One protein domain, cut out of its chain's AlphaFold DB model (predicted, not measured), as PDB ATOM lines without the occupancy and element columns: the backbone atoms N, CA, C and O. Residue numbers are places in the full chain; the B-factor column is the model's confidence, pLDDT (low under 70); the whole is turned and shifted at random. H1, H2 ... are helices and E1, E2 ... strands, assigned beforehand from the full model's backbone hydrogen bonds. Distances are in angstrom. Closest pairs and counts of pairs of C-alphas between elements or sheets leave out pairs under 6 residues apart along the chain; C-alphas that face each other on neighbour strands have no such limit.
ATOM      1  N   SER A  74     283.496 126.112 321.004       89.94
ATOM      2  CA  SER A  74     282.169 125.819 320.456       89.94
ATOM      3  C   SER A  74     281.682 126.869 319.459       89.94
ATOM      4  O   SER A  74     280.968 126.512 318.524       89.94
ATOM      5  N   GLU A  75     282.085 128.135 319.612       90.00
ATOM      6  CA  GLU A  75     281.736 129.206 318.665       90.00
ATOM      7  C   GLU A  75     282.329 128.942 317.276       90.00
ATOM      8  O   GLU A  75     281.735 129.293 316.258       90.00
ATOM      9  N   TRP A  76     283.448 128.218 317.233       87.88
ATOM     10  CA  TRP A  76     284.142 127.833 316.011       87.88
ATOM     11  C   TRP A  76     283.750 126.447 315.487       87.88
ATOM     12  O   TRP A  76     284.227 126.044 314.431       87.88
ATOM     13  N   LYS A  77     282.870 125.716 316.193       90.00
ATOM     14  CA  LYS A  77     282.449 124.337 315.867       90.00
ATOM     15  C   LYS A  77     283.622 123.356 315.719       90.00
ATOM     16  O   LYS A  77     283.576 122.449 314.888       90.00
ATOM     17  N   ILE A  78     284.664 123.528 316.531       90.25
ATOM     18  CA  ILE A  78     285.884 122.713 316.489       90.25
ATOM     19  C   ILE A  78     286.041 121.936 317.791       90.25
ATOM     20  O   ILE A  78     285.844 122.459 318.887       90.25
ATOM     21  N   GLU A  79     286.416 120.667 317.665       93.88
ATOM     22  CA  GLU A  79     286.801 119.845 318.808       93.88
ATOM     23  C   GLU A  79     288.146 120.324 319.371       93.88
ATOM     24  O   GLU A  79     289.097 120.558 318.627       93.88
ATOM     25  N   ARG A  80     288.251 120.423 320.701       95.81
ATOM     26  CA  ARG A  80     289.446 120.929 321.404       95.81
ATOM     27  C   ARG A  80     290.742 120.246 320.950       95.81
ATOM     28  O   ARG A  80     291.744 120.910 320.722       95.81
ATOM     29  N   ASN A  81     290.714 118.928 320.767       95.31
ATOM     30  CA  ASN A  81     291.863 118.118 320.339       95.31
ATOM     31  C   ASN A  81     292.365 118.420 318.911       95.31
ATOM     32  O   ASN A  81     293.466 118.001 318.568       95.31
ATOM     33  N   LYS A  82     291.589 119.133 318.085       95.62
ATOM     34  CA  LYS A  82     291.987 119.569 316.736       95.62
ATOM     35  C   LYS A  82     292.654 120.944 316.727       95.62
ATOM     36  O   LYS A  82     293.160 121.363 315.691       95.62
ATOM     37  N   VAL A  83     292.635 121.656 317.854       96.94
ATOM     38  CA  VAL A  83     293.227 122.991 317.958       96.94
ATOM     39  C   VAL A  83     294.726 122.877 318.148       96.94
ATOM     40  O   VAL A  83     295.184 122.296 319.124       96.94
ATOM     41  N   ASN A  84     295.481 123.468 317.243       96.19
ATOM     42  CA  ASN A  84     296.924 123.604 317.283       96.19
ATOM     43  C   ASN A  84     297.312 125.016 317.736       96.19
ATOM     44  O   ASN A  84     296.534 125.971 317.629       96.19
ATOM     45  N   LEU A  85     298.533 125.140 318.246       96.81
ATOM     46  CA  LEU A  85     299.076 126.378 318.784       96.81
ATOM     47  C   LEU A  85     300.354 126.746 318.025       96.81
ATOM     48  O   LEU A  85     301.243 125.915 317.853       96.81
ATOM     49  N   LEU A  86     300.438 127.992 317.561       96.25
ATOM     50  CA  LEU A  86     301.640 128.570 316.963       96.25
ATOM     51  C   LEU A  86     302.118 129.742 317.820       96.25
ATOM     52  O   LEU A  86     301.316 130.604 318.172       96.25
ATOM     53  N   ILE A  87     303.411 129.787 318.134       96.69
ATOM     54  CA  ILE A  87     304.021 130.903 318.866       96.69
ATOM     55  C   ILE A  87     304.213 132.079 317.904       96.69
ATOM     56  O   ILE A  87     304.987 131.970 316.955       96.69
ATOM     57  N   ASP A  88     303.529 133.192 318.161       95.75
ATOM     58  CA  ASP A  88     303.686 134.429 317.386       95.75
ATOM     59  C   ASP A  88     304.825 135.288 317.956       95.75
ATOM     60  O   ASP A  88     305.606 135.873 317.211       95.75
ATOM     61  N   ASN A  89     304.925 135.367 319.287       95.69
ATOM     62  CA  ASN A  89     305.968 136.115 319.987       95.69
ATOM     63  C   ASN A  89     306.278 135.472 321.343       95.69
ATOM     64  O   ASN A  89     305.373 134.983 322.023       95.69
ATOM     65  N   GLN A  90     307.540 135.531 321.759       95.38
ATOM     66  CA  GLN A  90     307.973 135.111 323.085       95.38
ATOM     67  C   GLN A  90     308.900 136.156 323.694       95.38
ATOM     68  O   GLN A  90     309.975 136.449 323.175       95.38
ATOM     69  N   GLU A  91     308.476 136.674 324.835       95.12
ATOM     70  CA  GLU A  91     309.203 137.627 325.661       95.12
ATOM     71  C   GLU A  91     309.725 136.933 326.925       95.12
ATOM     72  O   GLU A  91     309.526 135.734 327.135       95.12
ATOM     73  N   ALA A  92     310.402 137.692 327.789       92.06
ATOM     74  CA  ALA A  92     310.968 137.161 329.026       92.06
ATOM     75  C   ALA A  92     309.908 136.557 329.966       92.06
ATOM     76  O   ALA A  92     310.204 135.613 330.695       92.06
ATOM     77  N   ASP A  93     308.688 137.099 329.970       95.31
ATOM     78  CA  ASP A  93     307.613 136.692 330.875       95.31
ATOM     79  C   ASP A  93     306.269 136.429 330.195       95.31
ATOM     80  O   ASP A  93     305.261 136.213 330.870       95.31
ATOM     81  N   SER A  94     306.231 136.423 328.862       96.69
ATOM     82  CA  SER A  94     304.992 136.148 328.153       96.69
ATOM     83  C   SER A  94     305.190 135.454 326.815       96.69
ATOM     84  O   SER A  94     306.219 135.588 326.155       96.69
ATOM     85  N   ILE A  95     304.175 134.689 326.428       97.75
ATOM     86  CA  ILE A  95     304.105 133.960 325.169       97.75
ATOM     87  C   ILE A  95     302.773 134.313 324.514       97.75
ATOM     88  O   ILE A  95     301.704 134.023 325.056       97.75
ATOM     89  N   SER A  96     302.833 134.935 323.344       97.88
ATOM     90  CA  SER A  96     301.665 135.206 322.509       97.88
ATOM     91  C   SER A  96     301.541 134.109 321.467       97.88
ATOM     92  O   SER A  96     302.511 133.801 320.772       97.88
ATOM     93  N   CYS A  97     300.353 133.524 321.356       97.94
ATOM     94  CA  CYS A  97     300.126 132.399 320.463       97.94
ATOM     95  C   CYS A  97     298.889 132.606 319.605       97.94
ATOM     96  O   CYS A  97     297.866 133.086 320.092       97.94
ATOM     97  N   ARG A  98     298.962 132.136 318.365       97.50
ATOM     98  CA  ARG A  98     297.820 131.950 317.480       97.50
ATOM     99  C   ARG A  98     297.269 130.538 317.641       97.50
ATOM    100  O   ARG A  98     298.016 129.561 317.601       97.50
ATOM    101  N   LEU A  99     295.956 130.436 317.779       97.50
ATOM    102  CA  LEU A  99     295.214 129.183 317.785       97.50
ATOM    103  C   LEU A  99     294.678 128.915 316.385       97.50
ATOM    104  O   LEU A  99     294.063 129.793 315.774       97.50
ATOM    105  N   PHE A 100     294.893 127.709 315.876       96.69
ATOM    106  CA  PHE A 100     294.431 127.324 314.548       96.69
ATOM    107  C   PHE A 100     294.054 125.844 314.484       96.69
ATOM    108  O   PHE A 100     294.275 125.104 315.434       96.69
ATOM    109  N   TYR A 101     293.472 125.401 313.379       95.56
ATOM    110  CA  TYR A 101     293.230 123.990 313.082       95.56
ATOM    111  C   TYR A 101     293.529 123.721 311.609       95.56
ATOM    112  O   TYR A 101     293.579 124.647 310.795       95.56
ATOM    113  N   ASP A 102     293.746 122.455 311.270       94.19
ATOM    114  CA  ASP A 102     294.182 122.082 309.929       94.19
ATOM    115  C   ASP A 102     293.041 122.254 308.917       94.19
ATOM    116  O   ASP A 102     292.008 121.584 308.985       94.19
ATOM    117  N   THR A 103     293.239 123.177 307.973       93.12
ATOM    118  CA  THR A 103     292.327 123.470 306.858       93.12
ATOM    119  C   THR A 103     293.121 123.868 305.618       93.12
ATOM    120  O   THR A 103     294.321 124.110 305.698       93.12
ATOM    121  N   GLU A 104     292.450 124.000 304.473       87.19
ATOM    122  CA  GLU A 104     293.056 124.567 303.257       87.19
ATOM    123  C   GLU A 104     293.371 126.075 303.381       87.19
ATOM    124  O   GLU A 104     294.141 126.614 302.588       87.19
ATOM    125  N   GLY A 105     292.779 126.766 304.364       88.19
ATOM    126  CA  GLY A 105     293.027 128.175 304.672       88.19
ATOM    127  C   GLY A 105     293.938 128.369 305.889       88.19
ATOM    128  O   GLY A 105     294.675 127.475 306.292       88.19
ATOM    129  N   SER A 106     293.879 129.551 306.518       88.06
ATOM    130  CA  SER A 106     294.670 129.815 307.733       88.06
ATOM    131  C   SER A 106     294.240 128.960 308.923       88.06
ATOM    132  O   SER A 106     295.051 128.714 309.814       88.06
ATOM    133  N   GLY A 107     292.959 128.576 308.967       94.12
ATOM    134  CA  GLY A 107     292.363 127.853 310.083       94.12
ATOM    135  C   GLY A 107     292.431 128.605 311.414       94.12
ATOM    136  O   GLY A 107     292.259 127.980 312.449       94.12
ATOM    137  N   THR A 108     292.716 129.912 311.430       95.62
ATOM    138  CA  THR A 108     292.870 130.669 312.681       95.62
ATOM    139  C   THR A 108     291.531 130.802 313.405       95.62
ATOM    140  O   THR A 108     290.558 131.263 312.812       95.62
ATOM    141  N   ILE A 109     291.512 130.470 314.697       94.94
ATOM    142  CA  ILE A 109     290.336 130.598 315.576       94.94
ATOM    143  C   ILE A 109     290.539 131.614 316.699       94.94
ATOM    144  O   ILE A 109     289.625 131.904 317.464       94.94
ATOM    145  N   GLY A 110     291.750 132.145 316.830       95.75
ATOM    146  CA  GLY A 110     292.029 133.198 317.782       95.75
ATOM    147  C   GLY A 110     293.491 133.283 318.174       95.75
ATOM    148  O   GLY A 110     294.379 132.709 317.549       95.75
ATOM    149  N   TRP A 111     293.692 134.012 319.252       97.62
ATOM    150  CA  TRP A 111     294.940 134.390 319.869       97.62
ATOM    151  C   TRP A 111     294.773 134.335 321.374       97.62
ATOM    152  O   TRP A 111     293.732 134.718 321.926       97.62
ATOM    153  N   ILE A 112     295.835 133.876 322.016       98.06
ATOM    154  CA  ILE A 112     295.984 133.902 323.457       98.06
ATOM    155  C   ILE A 112     297.297 134.574 323.829       98.06
ATOM    156  O   ILE A 112     298.241 134.632 323.039       98.06
ATOM    157  N   LYS A 113     297.362 135.051 325.066       97.94
ATOM    158  CA  LYS A 113     298.607 135.435 325.723       97.94
ATOM    159  C   LYS A 113     298.726 134.653 327.023       97.94
ATOM    160  O   LYS A 113     297.798 134.657 327.827       97.94
ATOM    161  N   TYR A 114     299.855 133.984 327.212       98.31
ATOM    162  CA  TYR A 114     300.195 133.262 328.431       98.31
ATOM    163  C   TYR A 114     301.321 133.993 329.156       98.31
ATOM    164  O   TYR A 114     302.371 134.244 328.566       98.31
ATOM    165  N   ASN A 115     301.108 134.358 330.417       97.94
ATOM    166  CA  ASN A 115     302.147 134.911 331.276       97.94
ATOM    167  C   ASN A 115     302.865 133.762 331.993       97.94
ATOM    168  O   ASN A 115     302.254 132.983 332.721       97.94
ATOM    169  N   THR A 116     304.171 133.638 331.769       95.69
ATOM    170  CA  THR A 116     304.958 132.505 332.273       95.69
ATOM    171  C   THR A 116     305.310 132.632 333.753       95.69
ATOM    172  O   THR A 116     305.636 131.628 334.379       95.69
ATOM    173  N   LYS A 117     305.227 133.835 334.339       94.38
ATOM    174  CA  LYS A 117     305.522 134.062 335.764       94.38
ATOM    175  C   LYS A 117     304.382 133.600 336.665       94.38
ATOM    176  O   LYS A 117     304.627 132.941 337.671       94.38
ATOM    177  N   ASP A 118     303.150 133.964 336.324       95.81
ATOM    178  CA  ASP A 118     301.963 133.704 337.152       95.81
ATOM    179  C   ASP A 118     301.042 132.615 336.576       95.81
ATOM    180  O   ASP A 118     300.202 132.072 337.293       95.81
ATOM    181  N   GLY A 119     301.239 132.219 335.317       97.62
ATOM    182  CA  GLY A 119     300.404 131.241 334.628       97.62
ATOM    183  C   GLY A 119     299.073 131.794 334.141       97.62
ATOM    184  O   GLY A 119     298.173 131.010 333.840       97.62
ATOM    185  N   ILE A 120     298.891 133.110 334.082       98.25
ATOM    186  CA  ILE A 120     297.642 133.684 333.590       98.25
ATOM    187  C   ILE A 120     297.542 133.439 332.080       98.25
ATOM    188  O   ILE A 120     298.387 133.886 331.300       98.25
ATOM    189  N   LEU A 121     296.478 132.745 331.669       98.56
ATOM    190  CA  LEU A 121     296.100 132.566 330.272       98.56
ATOM    191  C   LEU A 121     294.993 133.567 329.921       98.56
ATOM    192  O   LEU A 121     293.987 133.649 330.620       98.56
ATOM    193  N   MET A 122     295.162 134.318 328.836       98.12
ATOM    194  CA  MET A 122     294.193 135.314 328.376       98.12
ATOM    195  C   MET A 122     293.776 135.052 326.934       98.12
ATOM    196  O   MET A 122     294.636 134.873 326.075       98.12
ATOM    197  N   ASN A 123     292.476 135.114 326.651       97.31
ATOM    198  CA  ASN A 123     291.942 135.251 325.300       97.31
ATOM    199  C   ASN A 123     292.062 136.711 324.853       97.31
ATOM    200  O   ASN A 123     291.343 137.583 325.343       97.31
ATOM    201  N   THR A 124     292.949 136.966 323.897       96.44
ATOM    202  CA  THR A 124     293.180 138.301 323.329       96.44
ATOM    203  C   THR A 124     292.375 138.546 322.052       96.44
ATOM    204  O   THR A 124     292.415 139.641 321.505       96.44
ATOM    205  N   SER A 125     291.605 137.560 321.580       91.62
ATOM    206  CA  SER A 125     290.739 137.709 320.394       91.62
ATOM    207  C   SER A 125     289.403 138.359 320.703       91.62
ATOM    208  O   SER A 125     288.810 138.971 319.822       91.62
ATOM    209  N   ALA A 126     288.915 138.203 321.935       78.38
ATOM    210  CA  ALA A 126     287.631 138.758 322.345       78.38
ATOM    211  C   ALA A 126     287.681 140.291 322.427       78.38
ATOM    212  O   ALA A 126     286.788 140.977 321.936       78.38
ATOM    213  N   ASN A 127     288.738 140.827 323.046       85.38
ATOM    214  CA  ASN A 127     288.991 142.256 323.166       85.38
ATOM    215  C   ASN A 127     290.486 142.478 323.453       85.38
ATOM    216  O   ASN A 127     291.026 141.911 324.400       85.38
ATOM    217  N   LEU A 128     291.148 143.298 322.634       80.69
ATOM    218  CA  LEU A 128     292.580 143.584 322.773       80.69
ATOM    219  C   LEU A 128     292.894 144.489 323.973       80.69
ATOM    220  O   LEU A 128     293.939 144.327 324.596       80.69
ATOM    221  N   GLU A 129     292.004 145.429 324.299       87.94
ATOM    222  CA  GLU A 129     292.168 146.350 325.433       87.94
ATOM    223  C   GLU A 129     291.796 145.688 326.760       87.94
ATOM    224  O   GLU A 129     292.388 145.989 327.792       87.94
ATOM    225  N   ASN A 130     290.831 144.762 326.728       91.00
ATOM    226  CA  ASN A 130     290.341 144.042 327.902       91.00
ATOM    227  C   ASN A 130     290.322 142.526 327.652       91.00
ATOM    228  O   ASN A 130     289.245 141.953 327.457       91.00
ATOM    229  N   PRO A 131     291.493 141.861 327.634       94.38
ATOM    230  CA  PRO A 131     291.576 140.422 327.429       94.38
ATOM    231  C   PRO A 131     290.807 139.651 328.504       94.38
ATOM    232  O   PRO A 131     290.793 140.033 329.674       94.38
ATOM    233  N   VAL A 132     290.204 138.529 328.117       96.62
ATOM    234  CA  VAL A 132     289.451 137.678 329.049       96.62
ATOM    235  C   VAL A 132     290.382 136.625 329.633       96.62
ATOM    236  O   VAL A 132     290.960 135.837 328.887       96.62
ATOM    237  N   THR A 133     290.526 136.589 330.956       97.62
ATOM    238  CA  THR A 133     291.265 135.519 331.641       97.62
ATOM    239  C   THR A 133     290.525 134.192 331.517       97.62
ATOM    240  O   THR A 133     289.328 134.122 331.783       97.62
ATOM    241  N   LEU A 134     291.261 133.148 331.147       98.00
ATOM    242  CA  LEU A 134     290.757 131.798 330.943       98.00
ATOM    243  C   LEU A 134     291.114 130.894 332.124       98.00
ATOM    244  O   LEU A 134     292.221 130.965 332.663       98.00
ATOM    245  N   GLN A 135     290.190 130.013 332.488       98.56
ATOM    246  CA  GLN A 135     290.415 128.934 333.449       98.56
ATOM    247  C   GLN A 135     290.837 127.668 332.714       98.56
ATOM    248  O   GLN A 135     290.300 127.379 331.651       98.56
ATOM    249  N   TYR A 136     291.774 126.899 333.268       98.62
ATOM    250  CA  TYR A 136     292.298 125.671 332.663       98.62
ATOM    251  C   TYR A 136     292.722 124.652 333.735       98.62
ATOM    252  O   TYR A 136     292.807 124.979 334.918       98.62
ATOM    253  N   ASP A 137     292.994 123.406 333.338       98.56
ATOM    254  CA  ASP A 137     293.466 122.368 334.265       98.56
ATOM    255  C   ASP A 137     294.921 122.646 334.683       98.56
ATOM    256  O   ASP A 137     295.852 122.563 333.874       98.56
ATOM    257  N   SER A 138     295.126 122.962 335.965       97.38
ATOM    258  CA  SER A 138     296.416 123.395 336.515       97.38
ATOM    259  C   SER A 138     297.546 122.377 336.345       97.38
ATOM    260  O   SER A 138     298.716 122.758 336.425       97.38
ATOM    261  N   LYS A 139     297.242 121.095 336.087       98.00
ATOM    262  CA  LYS A 139     298.279 120.083 335.832       98.00
ATOM    263  C   LYS A 139     299.153 120.444 334.627       98.00
ATOM    264  O   LYS A 139     300.349 120.168 334.639       98.00
ATOM    265  N   TRP A 140     298.578 121.090 333.609       97.88
ATOM    266  CA  TRP A 140     299.304 121.445 332.390       97.88
ATOM    267  C   TRP A 140     300.301 122.573 332.622       97.88
ATOM    268  O   TRP A 140     301.407 122.515 332.093       97.88
ATOM    269  N   LYS A 141     299.961 123.538 333.486       97.25
ATOM    270  CA  LYS A 141     300.920 124.544 333.960       97.25
ATOM    271  C   LYS A 141     302.102 123.881 334.659       97.25
ATOM    272  O   LYS A 141     303.241 124.182 334.330       97.25
ATOM    273  N   ALA A 142     301.847 122.950 335.580       96.94
ATOM    274  CA  ALA A 142     302.920 122.272 336.309       96.94
ATOM    275  C   ALA A 142     303.884 121.524 335.368       96.94
ATOM    276  O   ALA A 142     305.100 121.618 335.530       96.94
ATOM    277  N   LEU A 143     303.351 120.829 334.357       96.25
ATOM    278  CA  LEU A 143     304.151 120.137 333.340       96.25
ATOM    279  C   LEU A 143     304.930 121.115 332.446       96.25
ATOM    280  O   LEU A 143     306.112 120.895 332.174       96.25
ATOM    281  N   PHE A 144     304.298 122.217 332.032       95.94
ATOM    282  CA  PHE A 144     304.949 123.280 331.265       95.94
ATOM    283  C   PHE A 144     306.119 123.905 332.038       95.94
ATOM    284  O   PHE A 144     307.226 124.013 331.505       95.94
ATOM    285  N   ASP A 145     305.901 124.273 333.300       94.94
ATOM    286  CA  ASP A 145     306.909 124.886 334.169       94.94
ATOM    287  C   ASP A 145     308.087 123.930 334.405       94.94
ATOM    288  O   ASP A 145     309.247 124.307 334.242       94.94
ATOM    289  N   GLN A 146     307.798 122.659 334.714       94.62
ATOM    290  CA  GLN A 146     308.818 121.631 334.925       94.62
ATOM    291  C   GLN A 146     309.660 121.374 333.669       94.62
ATOM    292  O   GLN A 146     310.852 121.084 333.767       94.62
ATOM    293  N   CYS A 147     309.047 121.415 332.487       94.50
ATOM    294  CA  CYS A 147     309.763 121.232 331.231       94.50
ATOM    295  C   CYS A 147     310.616 122.462 330.900       94.50
ATOM    296  O   CYS A 147     311.797 122.337 330.574       94.50
ATOM    297  N   SER A 148     310.032 123.656 331.011       89.69
ATOM    298  CA  SER A 148     310.680 124.911 330.619       89.69
ATOM    299  C   SER A 148     311.841 125.305 331.533       89.69
ATOM    300  O   SER A 148     312.777 125.942 331.056       89.69
ATOM    301  N   SER A 149     311.853 124.858 332.794       88.25
ATOM    302  CA  SER A 149     312.953 125.111 333.735       88.25
ATOM    303  C   SER A 149     314.231 124.310 333.460       88.25
ATOM    304  O   SER A 149     315.241 124.538 334.119       88.25
ATOM    305  N   LYS A 150     314.188 123.315 332.564       82.12
ATOM    306  CA  LYS A 150     315.339 122.458 332.221       82.12
ATOM    307  C   LYS A 150     316.206 123.031 331.090       82.12
ATOM    308  O   LYS A 150     317.175 122.378 330.706       82.12
TER     309      LYS A 150
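What this domain is: This is residues 74 to 150 of the 151 residues of an uncharacterized protein of Chryseobacterium arachidis (UniProt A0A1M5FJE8). You are looking at one strongly twisted sheet of five strands, three long ones and two short ones side by side, with a single helix, H1, set away from the sheet and joined to its short edge strand E5 by a tight link of 3 residues. The chain goes back and forth through the sheet as a meander, each strand the antiparallel neighbour of the one before, and no named helix covers either face. The printed part has 77 residues, with five named strands and one named helix in the order E1 E2 E3 E4 E5 H1; the sheet's order is the same, E1 - E2 - E3 - E4 - E5, all antiparallel. The class is mixed, helices and strands. The whole is compact, with a radius of gyration of the C-alphas of 13.1 A and spans of 36 by 28 by 22 A.

Where its parts are: Find C-alpha 84 at (296.924, 123.604, 317.283); from there E1, residues 84 to 90, runs 17.0 A from first to last C-alpha. E2, residues 94 to 100, covers 19.4 A. E3, residues 108 to 115, is the longest strand, 21.2 A, and ends at C-alpha 115 at (302.147, 134.911, 331.276). Then come two short strands, E4, residues 121 to 123, 7.0 A, and E5, residues 132 to 134, 6.3 A. H1, residues 138 to 148, spans 15.5 A and ends at C-alpha 148 at (310.680, 124.911, 330.619).

How they stand to each other: Start at E3, whose centre is nearest to the mean of the C-alphas, at 4.2 A. On the E2 and E3 hairpin, at 162 degrees between directions, look for N 97 and O 112, 2.9 A apart and within hydrogen-bond range. E1 and E2 form a hairpin at 148 degrees; N 86 and O 98 are within range at 2.9 A. In the E3 and E4 hairpin, at 146 degrees, N 122 and O 113 are 2.8 A apart. In the E4 and E5 hairpin, at 134 degrees, N 134 and O 121 are 2.8 A apart. E1 and E5 are the edge strands, and from edge to edge the strands' lines turn by 120 degrees. H1 is not on the sheet, with 0 pairs of C-alphas within 10 A; it is apart from E1, E2, E3 and E4. In H1 every O i to N i+4 pair is within hydrogen-bond range.

The domain as a whole: The two C-alphas farthest apart are those of Glu 75 and Lys 150, at 36.9 A. The printed part runs from 74 to 150 with no cut. No link is long: E1 to E2, E3 to E4 and E5 to H1 are tight, while E2 to E3 and E4 to E5 are short. The mean pLDDT of the printed part is 94.5, and no printed residue is under 70.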